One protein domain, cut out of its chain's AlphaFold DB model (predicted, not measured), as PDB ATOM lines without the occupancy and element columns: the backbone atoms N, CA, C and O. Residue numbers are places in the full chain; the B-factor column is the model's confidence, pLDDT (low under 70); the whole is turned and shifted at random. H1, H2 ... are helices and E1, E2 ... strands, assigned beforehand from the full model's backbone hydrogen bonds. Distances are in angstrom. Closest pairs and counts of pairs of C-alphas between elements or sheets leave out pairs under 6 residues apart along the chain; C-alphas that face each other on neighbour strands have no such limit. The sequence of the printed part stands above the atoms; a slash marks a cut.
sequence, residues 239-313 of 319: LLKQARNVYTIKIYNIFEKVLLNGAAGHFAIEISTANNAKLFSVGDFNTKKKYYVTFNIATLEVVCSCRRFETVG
ATOM      1  N   LEU A 239      47.375   8.831 -45.005       82.06
ATOM      2  CA  LEU A 239      46.679   7.929 -44.093       82.06
ATOM      3  C   LEU A 239      46.737   8.417 -42.638       82.06
ATOM      4  O   LEU A 239      45.712   8.435 -41.964       82.06
ATOM      5  N   LEU A 240      47.905   8.864 -42.156       83.12
ATOM      6  CA  LEU A 240      48.025   9.417 -40.799       83.12
ATOM      7  C   LEU A 240      47.276  10.749 -40.664       83.12
ATOM      8  O   LEU A 240      46.643  10.993 -39.641       83.12
ATOM      9  N   LYS A 241      47.279  11.593 -41.704       82.50
ATOM     10  CA  LYS A 241      46.484  12.832 -41.705       82.50
ATOM     11  C   LYS A 241      44.988  12.550 -41.602       82.50
ATOM     12  O   LYS A 241      44.305  13.200 -40.820       82.50
ATOM     13  N   GLN A 242      44.489  11.576 -42.361       82.81
ATOM     14  CA  GLN A 242      43.091  11.168 -42.283       82.81
ATOM     15  C   GLN A 242      42.764  10.562 -40.913       82.81
ATOM     16  O   GLN A 242      41.803  10.989 -40.283       82.81
ATOM     17  N   ALA A 243      43.587   9.631 -40.421       81.38
ATOM     18  CA  ALA A 243      43.385   8.998 -39.119       81.38
ATOM     19  C   ALA A 243      43.355  10.024 -37.977       81.38
ATOM     20  O   ALA A 243      42.529   9.906 -37.081       81.38
ATOM     21  N   ARG A 244      44.192  11.068 -38.031       78.25
ATOM     22  CA  ARG A 244      44.188  12.166 -37.051       78.25
ATOM     23  C   ARG A 244      42.867  12.937 -37.012       78.25
ATOM     24  O   ARG A 244      42.490  13.423 -35.954       78.25
ATOM     25  N   ASN A 245      42.191  13.075 -38.150       76.12
ATOM     26  CA  ASN A 245      40.932  13.817 -38.238       76.12
ATOM     27  C   ASN A 245      39.715  12.977 -37.828       76.12
ATOM     28  O   ASN A 245      38.657  13.539 -37.568       76.12
ATOM     29  N   VAL A 246      39.849  11.649 -37.814       79.38
ATOM     30  CA  VAL A 246      38.751  10.714 -37.528       79.38
ATOM     31  C   VAL A 246      38.852  10.141 -36.114       79.38
ATOM     32  O   VAL A 246      37.836   9.950 -35.455       79.38
ATOM     33  N   TYR A 247      40.063   9.857 -35.632       73.81
ATOM     34  CA  TYR A 247      40.282   9.196 -34.350       73.81
ATOM     35  C   TYR A 247      40.587  10.172 -33.221       73.81
ATOM     36  O   TYR A 247      41.273  11.176 -33.408       73.81
ATOM     37  N   THR A 248      40.169   9.805 -32.003       73.50
ATOM     38  CA  THR A 248      40.718  10.426 -30.795       73.50
ATOM     39  C   THR A 248      42.227  10.234 -30.764       73.50
ATOM     40  O   THR A 248      42.752   9.242 -31.270       73.50
ATOM     41  N   ILE A 249      42.952  11.151 -30.126       76.44
ATOM     42  CA  ILE A 249      44.417  11.086 -30.049       76.44
ATOM     43  C   ILE A 249      44.904   9.746 -29.469       76.44
ATOM     44  O   ILE A 249      45.913   9.205 -29.919       76.44
ATOM     45  N   LYS A 250      44.185   9.167 -28.501       74.88
ATOM     46  CA  LYS A 250      44.536   7.864 -27.920       74.88
ATOM     47  C   LYS A 250      44.450   6.742 -28.955       74.88
ATOM     48  O   LYS A 250      45.382   5.946 -29.063       74.88
ATOM     49  N   ILE A 251      43.370   6.700 -29.736       76.38
ATOM     50  CA  ILE A 251      43.199   5.732 -30.828       76.38
ATOM     51  C   ILE A 251      44.207   6.018 -31.948       76.38
ATOM     52  O   ILE A 251      44.838   5.086 -32.440       76.38
ATOM     53  N   TYR A 252      44.443   7.289 -32.284       80.00
ATOM     54  CA  TYR A 252      45.451   7.717 -33.252       80.00
ATOM     55  C   TYR A 252      46.851   7.220 -32.877       80.00
ATOM     56  O   TYR A 252      47.526   6.632 -33.712       80.00
ATOM     57  N   ASN A 253      47.281   7.380 -31.624       79.69
ATOM     58  CA  ASN A 253      48.600   6.930 -31.175       79.69
ATOM     59  C   ASN A 253      48.748   5.405 -31.270       79.69
ATOM     60  O   ASN A 253      49.818   4.895 -31.613       79.69
ATOM     61  N   ILE A 254      47.674   4.659 -30.986       78.19
ATOM     62  CA  ILE A 254      47.659   3.205 -31.181       78.19
ATOM     63  C   ILE A 254      47.764   2.888 -32.676       78.19
ATOM     64  O   ILE A 254      48.596   2.067 -33.059       78.19
ATOM     65  N   PHE A 255      46.959   3.548 -33.510       79.75
ATOM     66  CA  PHE A 255      46.964   3.382 -34.960       79.75
ATOM     67  C   PHE A 255      48.339   3.684 -35.564       79.75
ATOM     68  O   PHE A 255      48.874   2.859 -36.296       79.75
ATOM     69  N   GLU A 256      48.945   4.819 -35.217       83.44
ATOM     70  CA  GLU A 256      50.262   5.234 -35.699       83.44
ATOM     71  C   GLU A 256      51.330   4.209 -35.311       83.44
ATOM     72  O   GLU A 256      52.099   3.763 -36.161       83.44
ATOM     73  N   LYS A 257      51.332   3.744 -34.057       80.56
ATOM     74  CA  LYS A 257      52.266   2.710 -33.601       80.56
ATOM     75  C   LYS A 257      52.078   1.386 -34.345       80.56
ATOM     76  O   LYS A 257      53.063   0.750 -34.720       80.56
ATOM     77  N   VAL A 258      50.833   0.957 -34.550       75.12
ATOM     78  CA  VAL A 258      50.496  -0.258 -35.313       75.12
ATOM     79  C   VAL A 258      50.956  -0.122 -36.763       75.12
ATOM     80  O   VAL A 258      51.585  -1.040 -37.284       75.12
ATOM     81  N   LEU A 259      50.713   1.032 -37.390       78.56
ATOM     82  CA  LEU A 259      51.107   1.314 -38.767       78.56
ATOM     83  C   LEU A 259      52.630   1.300 -38.935       78.56
ATOM     84  O   LEU A 259      53.134   0.644 -39.842       78.56
ATOM     85  N   LEU A 260      53.364   1.983 -38.051       78.44
ATOM     86  CA  LEU A 260      54.826   2.047 -38.101       78.44
ATOM     87  C   LEU A 260      55.463   0.670 -37.881       78.44
ATOM     88  O   LEU A 260      56.361   0.283 -38.626       78.44
ATOM     89  N   ASN A 261      54.957  -0.108 -36.920       72.75
ATOM     90  CA  ASN A 261      55.411  -1.485 -36.709       72.75
ATOM     91  C   ASN A 261      55.077  -2.389 -37.907       72.75
ATOM     92  O   ASN A 261      55.880  -3.238 -38.285       72.75
ATOM     93  N   GLY A 262      53.902  -2.201 -38.517       67.88
ATOM     94  CA  GLY A 262      53.499  -2.885 -39.744       67.88
ATOM     95  C   GLY A 262      54.459  -2.599 -40.901       67.88
ATOM     96  O   GLY A 262      54.943  -3.521 -41.551       67.88
ATOM     97  N   ALA A 263      54.806  -1.329 -41.106       68.44
ATOM     98  CA  ALA A 263      55.660  -0.887 -42.206       68.44
ATOM     99  C   ALA A 263      57.139  -1.297 -42.064       68.44
ATOM    100  O   ALA A 263      57.823  -1.447 -43.070       68.44
ATOM    101  N   ALA A 264      57.640  -1.483 -40.837       62.16
ATOM    102  CA  ALA A 264      59.070  -1.680 -40.578       62.16
ATOM    103  C   ALA A 264      59.573  -3.137 -40.679       62.16
ATOM    104  O   ALA A 264      60.778  -3.358 -40.583       62.16
ATOM    105  N   GLY A 265      58.697  -4.136 -40.855       59.09
ATOM    106  CA  GLY A 265      59.115  -5.546 -40.773       59.09
ATOM    107  C   GLY A 265      58.220  -6.580 -41.449       59.09
ATOM    108  O   GLY A 265      58.461  -7.773 -41.282       59.09
ATOM    109  N   HIS A 266      57.207  -6.167 -42.215       71.31
ATOM    110  CA  HIS A 266      56.230  -7.095 -42.786       71.31
ATOM    111  C   HIS A 266      56.269  -7.128 -44.315       71.31
ATOM    112  O   HIS A 266      56.561  -6.129 -44.971       71.31
ATOM    113  N   PHE A 267      55.922  -8.281 -44.880       73.06
ATOM    114  CA  PHE A 267      55.618  -8.442 -46.298       73.06
ATOM    115  C   PHE A 267      54.121  -8.651 -46.499       73.06
ATOM    116  O   PHE A 267      53.446  -9.234 -45.651       73.06
ATOM    117  N   ALA A 268      53.626  -8.236 -47.661       78.81
ATOM    118  CA  ALA A 268      52.315  -8.602 -48.175       78.81
ATOM    119  C   ALA A 268      52.489  -9.058 -49.626       78.81
ATOM    120  O   ALA A 268      52.995  -8.308 -50.458       78.81
ATOM    121  N   ILE A 269      52.111 -10.301 -49.913       82.44
ATOM    122  CA  ILE A 269      52.223 -10.905 -51.244       82.44
ATOM    123  C   ILE A 269      50.818 -11.282 -51.698       82.44
ATOM    124  O   ILE A 269      50.137 -12.040 -51.008       82.44
ATOM    125  N   GLU A 270      50.381 -10.758 -52.842       88.50
ATOM    126  CA  GLU A 270      49.123 -11.173 -53.467       88.50
ATOM    127  C   GLU A 270      49.259 -12.625 -53.948       88.50
ATOM    128  O   GLU A 270      50.177 -12.958 -54.697       88.50
ATOM    129  N   ILE A 271      48.379 -13.502 -53.465       88.44
ATOM    130  CA  ILE A 271      48.370 -14.935 -53.791       88.44
ATOM    131  C   ILE A 271      47.435 -15.195 -54.968       88.44
ATOM    132  O   ILE A 271      47.746 -15.985 -55.857       88.44
ATOM    133  N   SER A 272      46.263 -14.561 -54.954       87.88
ATOM    134  CA  SER A 272      45.250 -14.741 -55.983       87.88
ATOM    135  C   SER A 272      44.275 -13.569 -56.019       87.88
ATOM    136  O   SER A 272      44.019 -12.906 -55.012       87.88
ATOM    137  N   THR A 273      43.692 -13.366 -57.197       87.88
ATOM    138  CA  THR A 273      42.549 -12.483 -57.411       87.88
ATOM    139  C   THR A 273      41.457 -13.298 -58.100       87.88
ATOM    140  O   THR A 273      41.678 -13.847 -59.178       87.88
ATOM    141  N   ALA A 274      40.287 -13.409 -57.467       82.00
ATOM    142  CA  ALA A 274      39.132 -14.128 -58.000       82.00
ATOM    143  C   ALA A 274      37.828 -13.492 -57.501       82.00
ATOM    144  O   ALA A 274      37.740 -13.095 -56.344       82.00
ATOM    145  N   ASN A 275      36.802 -13.414 -58.359       76.44
ATOM    146  CA  ASN A 275      35.443 -12.973 -58.005       76.44
ATOM    147  C   ASN A 275      35.383 -11.687 -57.151       76.44
ATOM    148  O   ASN A 275      34.779 -11.681 -56.081       76.44
ATOM    149  N   ASN A 276      36.014 -10.598 -57.607       84.62
ATOM    150  CA  ASN A 276      36.080  -9.310 -56.891       84.62
ATOM    151  C   ASN A 276      36.717  -9.370 -55.490       84.62
ATOM    152  O   ASN A 276      36.604  -8.409 -54.732       84.62
ATOM    153  N   ALA A 277      37.424 -10.447 -55.156       87.06
ATOM    154  CA  ALA A 277      38.190 -10.577 -53.930       87.06
ATOM    155  C   ALA A 277      39.679 -10.788 -54.240       87.06
ATOM    156  O   ALA A 277      40.048 -11.540 -55.148       87.06
ATOM    157  N   LYS A 278      40.537 -10.120 -53.469       90.19
ATOM    158  CA  LYS A 278      41.991 -10.293 -53.497       90.19
ATOM    159  C   LYS A 278      42.452 -11.000 -52.234       90.19
ATOM    160  O   LYS A 278      42.051 -10.597 -51.144       90.19
ATOM    161  N   LEU A 279      43.305 -12.009 -52.375       88.19
ATOM    162  CA  LEU A 279      43.900 -12.741 -51.261       88.19
ATOM    163  C   LEU A 279      45.378 -12.381 -51.117       88.19
ATOM    164  O   LEU A 279      46.157 -12.534 -52.056       88.19
ATOM    165  N   PHE A 280      45.779 -11.979 -49.915       86.75
ATOM    166  CA  PHE A 280      47.150 -11.620 -49.572       86.75
ATOM    167  C   PHE A 280      47.706 -12.549 -48.489       86.75
ATOM    168  O   PHE A 280      47.058 -12.785 -47.471       86.75
ATOM    169  N   SER A 281      48.935 -13.036 -48.678       84.94
ATOM    170  CA  SER A 281      49.761 -13.608 -47.612       84.94
ATOM    171  C   SER A 281      50.539 -12.475 -46.969       84.94
ATOM    172  O   SER A 281      51.413 -11.886 -47.606       84.94
ATOM    173  N   VAL A 282      50.275 -12.223 -45.695       82.56
ATOM    174  CA  VAL A 282      50.983 -11.226 -44.895       82.56
ATOM    175  C   VAL A 282      51.829 -11.952 -43.848       82.56
ATOM    176  O   VAL A 282      51.413 -12.986 -43.319       82.56
ATOM    177  N   GLY A 283      53.020 -11.450 -43.534       74.69
ATOM    178  CA  GLY A 283      53.898 -12.034 -42.514       74.69
ATOM    179  C   GLY A 283      54.995 -11.069 -42.074       74.69
ATOM    180  O   GLY A 283      55.242 -10.078 -42.753       74.69
ATOM    181  N   ASP A 284      55.646 -11.353 -40.947       75.00
ATOM    182  CA  ASP A 284      56.873 -10.666 -40.514       75.00
ATOM    183  C   ASP A 284      58.085 -11.408 -41.097       75.00
ATOM    184  O   ASP A 284      58.137 -12.636 -41.036       75.00
ATOM    185  N   PHE A 285      59.069 -10.694 -41.647       68.50
ATOM    186  CA  PHE A 285      60.305 -11.308 -42.151       68.50
ATOM    187  C   PHE A 285      61.082 -12.076 -41.068       68.50
ATOM    188  O   PHE A 285      61.799 -13.027 -41.377       68.50
ATOM    189  N   ASN A 286      60.919 -11.693 -39.801       67.94
ATOM    190  CA  ASN A 286      61.599 -12.286 -38.654       67.94
ATOM    191  C   ASN A 286      60.849 -13.482 -38.051       67.94
ATOM    192  O   ASN A 286      61.401 -14.180 -37.198       67.94
ATOM    193  N   THR A 287      59.601 -13.745 -38.460       68.12
ATOM    194  CA  THR A 287      58.799 -14.841 -37.899       68.12
ATOM    195  C   THR A 287      58.296 -15.796 -38.979       68.12
ATOM    196  O   THR A 287      58.034 -15.426 -40.115       68.12
ATOM    197  N   LYS A 288      58.119 -17.073 -38.623       68.56
ATOM    198  CA  LYS A 288      57.537 -18.071 -39.540       68.56
ATOM    199  C   LYS A 288      56.006 -17.991 -39.633       68.56
ATOM    200  O   LYS A 288      55.414 -18.744 -40.404       68.56
ATOM    201  N   LYS A 289      55.352 -17.132 -38.841       74.62
ATOM    202  CA  LYS A 289      53.889 -17.003 -38.845       74.62
ATOM    203  C   LYS A 289      53.441 -16.195 -40.059       74.62
ATOM    204  O   LYS A 289      53.952 -15.111 -40.321       74.62
ATOM    205  N   LYS A 290      52.451 -16.730 -40.771       77.94
ATOM    206  CA  LYS A 290      51.783 -16.075 -41.896       77.94
ATOM    207  C   LYS A 290      50.297 -15.973 -41.602       77.94
ATOM    208  O   LYS A 290      49.720 -16.892 -41.023       77.94
ATOM    209  N   TYR A 291      49.701 -14.872 -42.023       80.88
ATOM    210  CA  TYR A 291      48.268 -14.633 -41.951       80.88
ATOM    211  C   TYR A 291      47.746 -14.340 -43.350       80.88
ATOM    212  O   TYR A 291      48.485 -13.879 -44.222       80.88
ATOM    213  N   TYR A 292      46.466 -14.616 -43.555       84.62
ATOM    214  CA  TYR A 292      45.812 -14.462 -44.845       84.62
ATOM    215  C   TYR A 292      44.772 -13.358 -44.747       84.62
ATOM    216  O   TYR A 292      43.931 -13.382 -43.849       84.62
ATOM    217  N   VAL A 293      44.855 -12.381 -45.649       85.56
ATOM    218  CA  VAL A 293      43.938 -11.240 -45.706       85.56
ATOM    219  C   VAL A 293      43.168 -11.291 -47.013       85.56
ATOM    220  O   VAL A 293      43.774 -11.308 -48.082       85.56
ATOM    221  N   THR A 294      41.845 -11.284 -46.922       86.88
ATOM    222  CA  THR A 294      40.945 -11.181 -48.067       86.88
ATOM    223  C   THR A 294      40.387  -9.767 -48.126       86.88
ATOM    224  O   THR A 294      39.841  -9.276 -47.141       86.88
ATOM    225  N   PHE A 295      40.512  -9.114 -49.276       86.31
ATOM    226  CA  PHE A 295      39.925  -7.803 -49.539       86.31
ATOM    227  C   PHE A 295      38.859  -7.918 -50.623       86.31
ATOM    228  O   PHE A 295      39.171  -8.307 -51.751       86.31
ATOM    229  N   ASN A 296      37.617  -7.575 -50.291       86.31
ATOM    230  CA  ASN A 296      36.517  -7.518 -51.244       86.31
ATOM    231  C   ASN A 296      36.456  -6.125 -51.881       86.31
ATOM    232  O   ASN A 296      36.217  -5.125 -51.212       86.31
ATOM    233  N   ILE A 297      36.654  -6.061 -53.194       85.94
ATOM    234  CA  ILE A 297      36.710  -4.812 -53.957       85.94
ATOM    235  C   ILE A 297      35.322  -4.158 -54.056       85.94
ATOM    236  O   ILE A 297      35.229  -2.936 -54.124       85.94
ATOM    237  N   ALA A 298      34.245  -4.950 -54.062       84.81
ATOM    238  CA  ALA A 298      32.880  -4.448 -54.214       84.81
ATOM    239  C   ALA A 298      32.306  -3.891 -52.903       84.81
ATOM    240  O   ALA A 298      31.624  -2.871 -52.928       84.81
ATOM    241  N   THR A 299      32.583  -4.543 -51.769       86.06
ATOM    242  CA  THR A 299      32.085  -4.117 -50.446       86.06
ATOM    243  C   THR A 299      33.089  -3.273 -49.663       86.06
ATOM    244  O   THR A 299      32.720  -2.672 -48.659       86.06
ATOM    245  N   LEU A 300      34.347  -3.201 -50.120       80.88
ATOM    246  CA  LEU A 300      35.490  -2.620 -49.401       80.88
ATOM    247  C   LEU A 300      35.779  -3.297 -48.049       80.88
ATOM    248  O   LEU A 300      36.494  -2.744 -47.213       80.88
ATOM    249  N   GLU A 301      35.260  -4.506 -47.836       80.56
ATOM    250  CA  GLU A 301      35.478  -5.267 -46.610       80.56
ATOM    251  C   GLU A 301      36.848  -5.947 -46.616       80.56
ATOM    252  O   GLU A 301      37.290  -6.525 -47.616       80.56
ATOM    253  N   VAL A 302      37.511  -5.902 -45.463       80.75
ATOM    254  CA  VAL A 302      38.791  -6.565 -45.207       80.75
ATOM    255  C   VAL A 302      38.565  -7.624 -44.138       80.75
ATOM    256  O   VAL A 302      38.124  -7.301 -43.039       80.75
ATOM    257  N   VAL A 303      38.909  -8.872 -44.448       79.25
ATOM    258  CA  VAL A 303      38.842 -10.001 -43.513       79.25
ATOM    259  C   VAL A 303      40.241 -10.562 -43.327       79.25
ATOM    260  O   VAL A 303      40.932 -10.843 -44.307       79.25
ATOM    261  N   CYS A 304      40.678 -10.739 -42.084       78.56
ATOM    262  CA  CYS A 304      41.979 -11.319 -41.780       78.56
ATOM    263  C   CYS A 304      41.819 -12.636 -41.026       78.56
ATOM    264  O   CYS A 304      41.024 -12.751 -40.099       78.56
ATOM    265  N   SER A 305      42.669 -13.618 -41.322       77.38
ATOM    266  CA  SER A 305      42.703 -14.881 -40.580       77.38
ATOM    267  C   SER A 305      43.026 -14.706 -39.085       77.38
ATOM    268  O   SER A 305      42.803 -15.631 -38.314       77.38
ATOM    269  N   CYS A 306      43.550 -13.542 -38.662       71.38
ATOM    270  CA  CYS A 306      43.748 -13.196 -37.248       71.38
ATOM    271  C   CYS A 306      42.480 -12.661 -36.549       71.38
ATOM    272  O   CYS A 306      42.519 -12.468 -35.337       71.38
ATOM    273  N   ARG A 307      41.412 -12.340 -37.296       69.25
ATOM    274  CA  ARG A 307      40.182 -11.653 -36.848       69.25
ATOM    275  C   ARG A 307      40.375 -10.353 -36.046       69.25
ATOM    276  O   ARG A 307      39.469  -9.857 -35.378       69.25
ATOM    277  N   ARG A 308      41.583  -9.780 -36.051       66.75
ATOM    278  CA  ARG A 308      41.908  -8.599 -35.237       66.75
ATOM    279  C   ARG A 308      41.330  -7.320 -35.815       66.75
ATOM    280  O   ARG A 308      41.048  -6.405 -35.057       66.75
ATOM    281  N   PHE A 309      41.178  -7.233 -37.131       66.56
ATOM    282  CA  PHE A 309      40.578  -6.047 -37.733       66.56
ATOM    283  C   PHE A 309      39.091  -5.971 -37.366       66.56
ATOM    284  O   PHE A 309      38.599  -4.928 -36.958       66.56
ATOM    285  N   GLU A 310      38.438  -7.122 -37.368       63.03
ATOM    286  CA  GLU A 310      37.050  -7.368 -37.007       63.03
ATOM    287  C   GLU A 310      36.802  -7.118 -35.510       63.03
ATOM    288  O   GLU A 310      35.772  -6.576 -35.133       63.03
ATOM    289  N   THR A 311      37.775  -7.436 -34.650       57.88
ATOM    290  CA  THR A 311      37.650  -7.286 -33.186       57.88
ATOM    291  C   THR A 311      38.285  -6.011 -32.620       57.88
ATOM    292  O   THR A 311      38.058  -5.669 -31.462       57.88
ATOM    293  N   VAL A 312      39.118  -5.287 -33.368       62.06
ATOM    294  CA  VAL A 312      39.870  -4.118 -32.857       62.06
ATOM    295  C   VAL A 312      39.714  -2.883 -33.746       62.06
ATOM    296  O   VAL A 312      40.079  -1.793 -33.317       62.06
ATOM    297  N   GLY A 313      39.205  -3.023 -34.973       61.28
ATOM    298  CA  GLY A 313      39.153  -1.940 -35.964       61.28
ATOM    299  C   GLY A 313      40.534  -1.505 -36.475       61.28
ATOM    300  O   GLY A 313      40.657  -0.522 -37.201       61.28
TER     301      GLY A 313
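What this domain is: This is residues 239 to 313 of the 319 residues of the protein "Protein FAR1-RELATED SEQUENCE" of Apostasia shenzhenica (UniProt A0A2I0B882). A twisted sheet of four strands, E1 to E4, makes one part of the model, and a helical hairpin of H1 and H2 sticks out from it, joined to it through the link from H2 to E1. H1 folds back beside the beginning of H2, far from the strands, and the short helix H3 follows E4 and only grazes the sheet. The printed part has 75 residues, with three named helices and four named strands in the order H1 H2 E1 E2 E3 E4 H3; the sheet's order is E1 - E2 - E3 - E4, all antiparallel, and the class is mixed, helices and strands. The whole is only just loose, close to compact, with a radius of gyration of the C-alphas of 13.7 A and spans of 37 by 33 by 21 A.

How they stand to each other: The sheet is a meander, each strand the antiparallel neighbour of the one before, formed by E1, residues 266 to 274, E2, residues 277 to 284, E3, residues 290 to 296, and E4, residues 302 to 304. E1 and E4 are its edge strands. Each pair of neighbours is a hairpin: N 269 and O 281 of E1 and E2 are 2.9 A apart, N 280 and O 293 of E2 and E3 2.8 A, and N 294 and O 303 of E3 and E4 2.8 A, within hydrogen-bond range. H3, residues 308 to 312, is only just on the sheet, with 5 pairs of C-alphas within 10 A, and only grazes it with residues 309 to 310; the closest C-alphas of E4 and H3, those of Val 303 and Phe 309, are 7.2 A apart. H2, residues 249 to 263, is not on the sheet. It touches H1, residues 239 to 246, with its residues 252 to 256 alone; the closest C-alphas, of Arg 244 and Tyr 252, are 6.0 A apart. This helical hairpin has a shallow tilt of 18 degrees, opposite ways. H1 and H3 are apart, and so are H2 and H3. In H1, H2 and H3 every O i to N i+4 pair is within hydrogen-bond range.

Where its parts are: E1 measures 23.9 A from first to last C-alpha, beginning at C-alpha 266 (56.230, -7.095, -42.786), E2 23.0 A, E3 19.8 A and E4 6.7 A. H2 measures 20.4 A, H1 10.7 A from C-alpha 239 (46.679, 7.929, -44.093), and H3 5.5 A to C-alpha 312 (39.870, -4.118, -32.857).

The domain as a whole: The C-alphas farthest apart, of Ile 249 and Ala 274, are 38.0 A apart. The printed part has no cut, and the six links between named elements are tight. Mean pLDDT of the printed part is 77.7; residues 262 to 265, 285 to 288 and 307 to 313 are under 70.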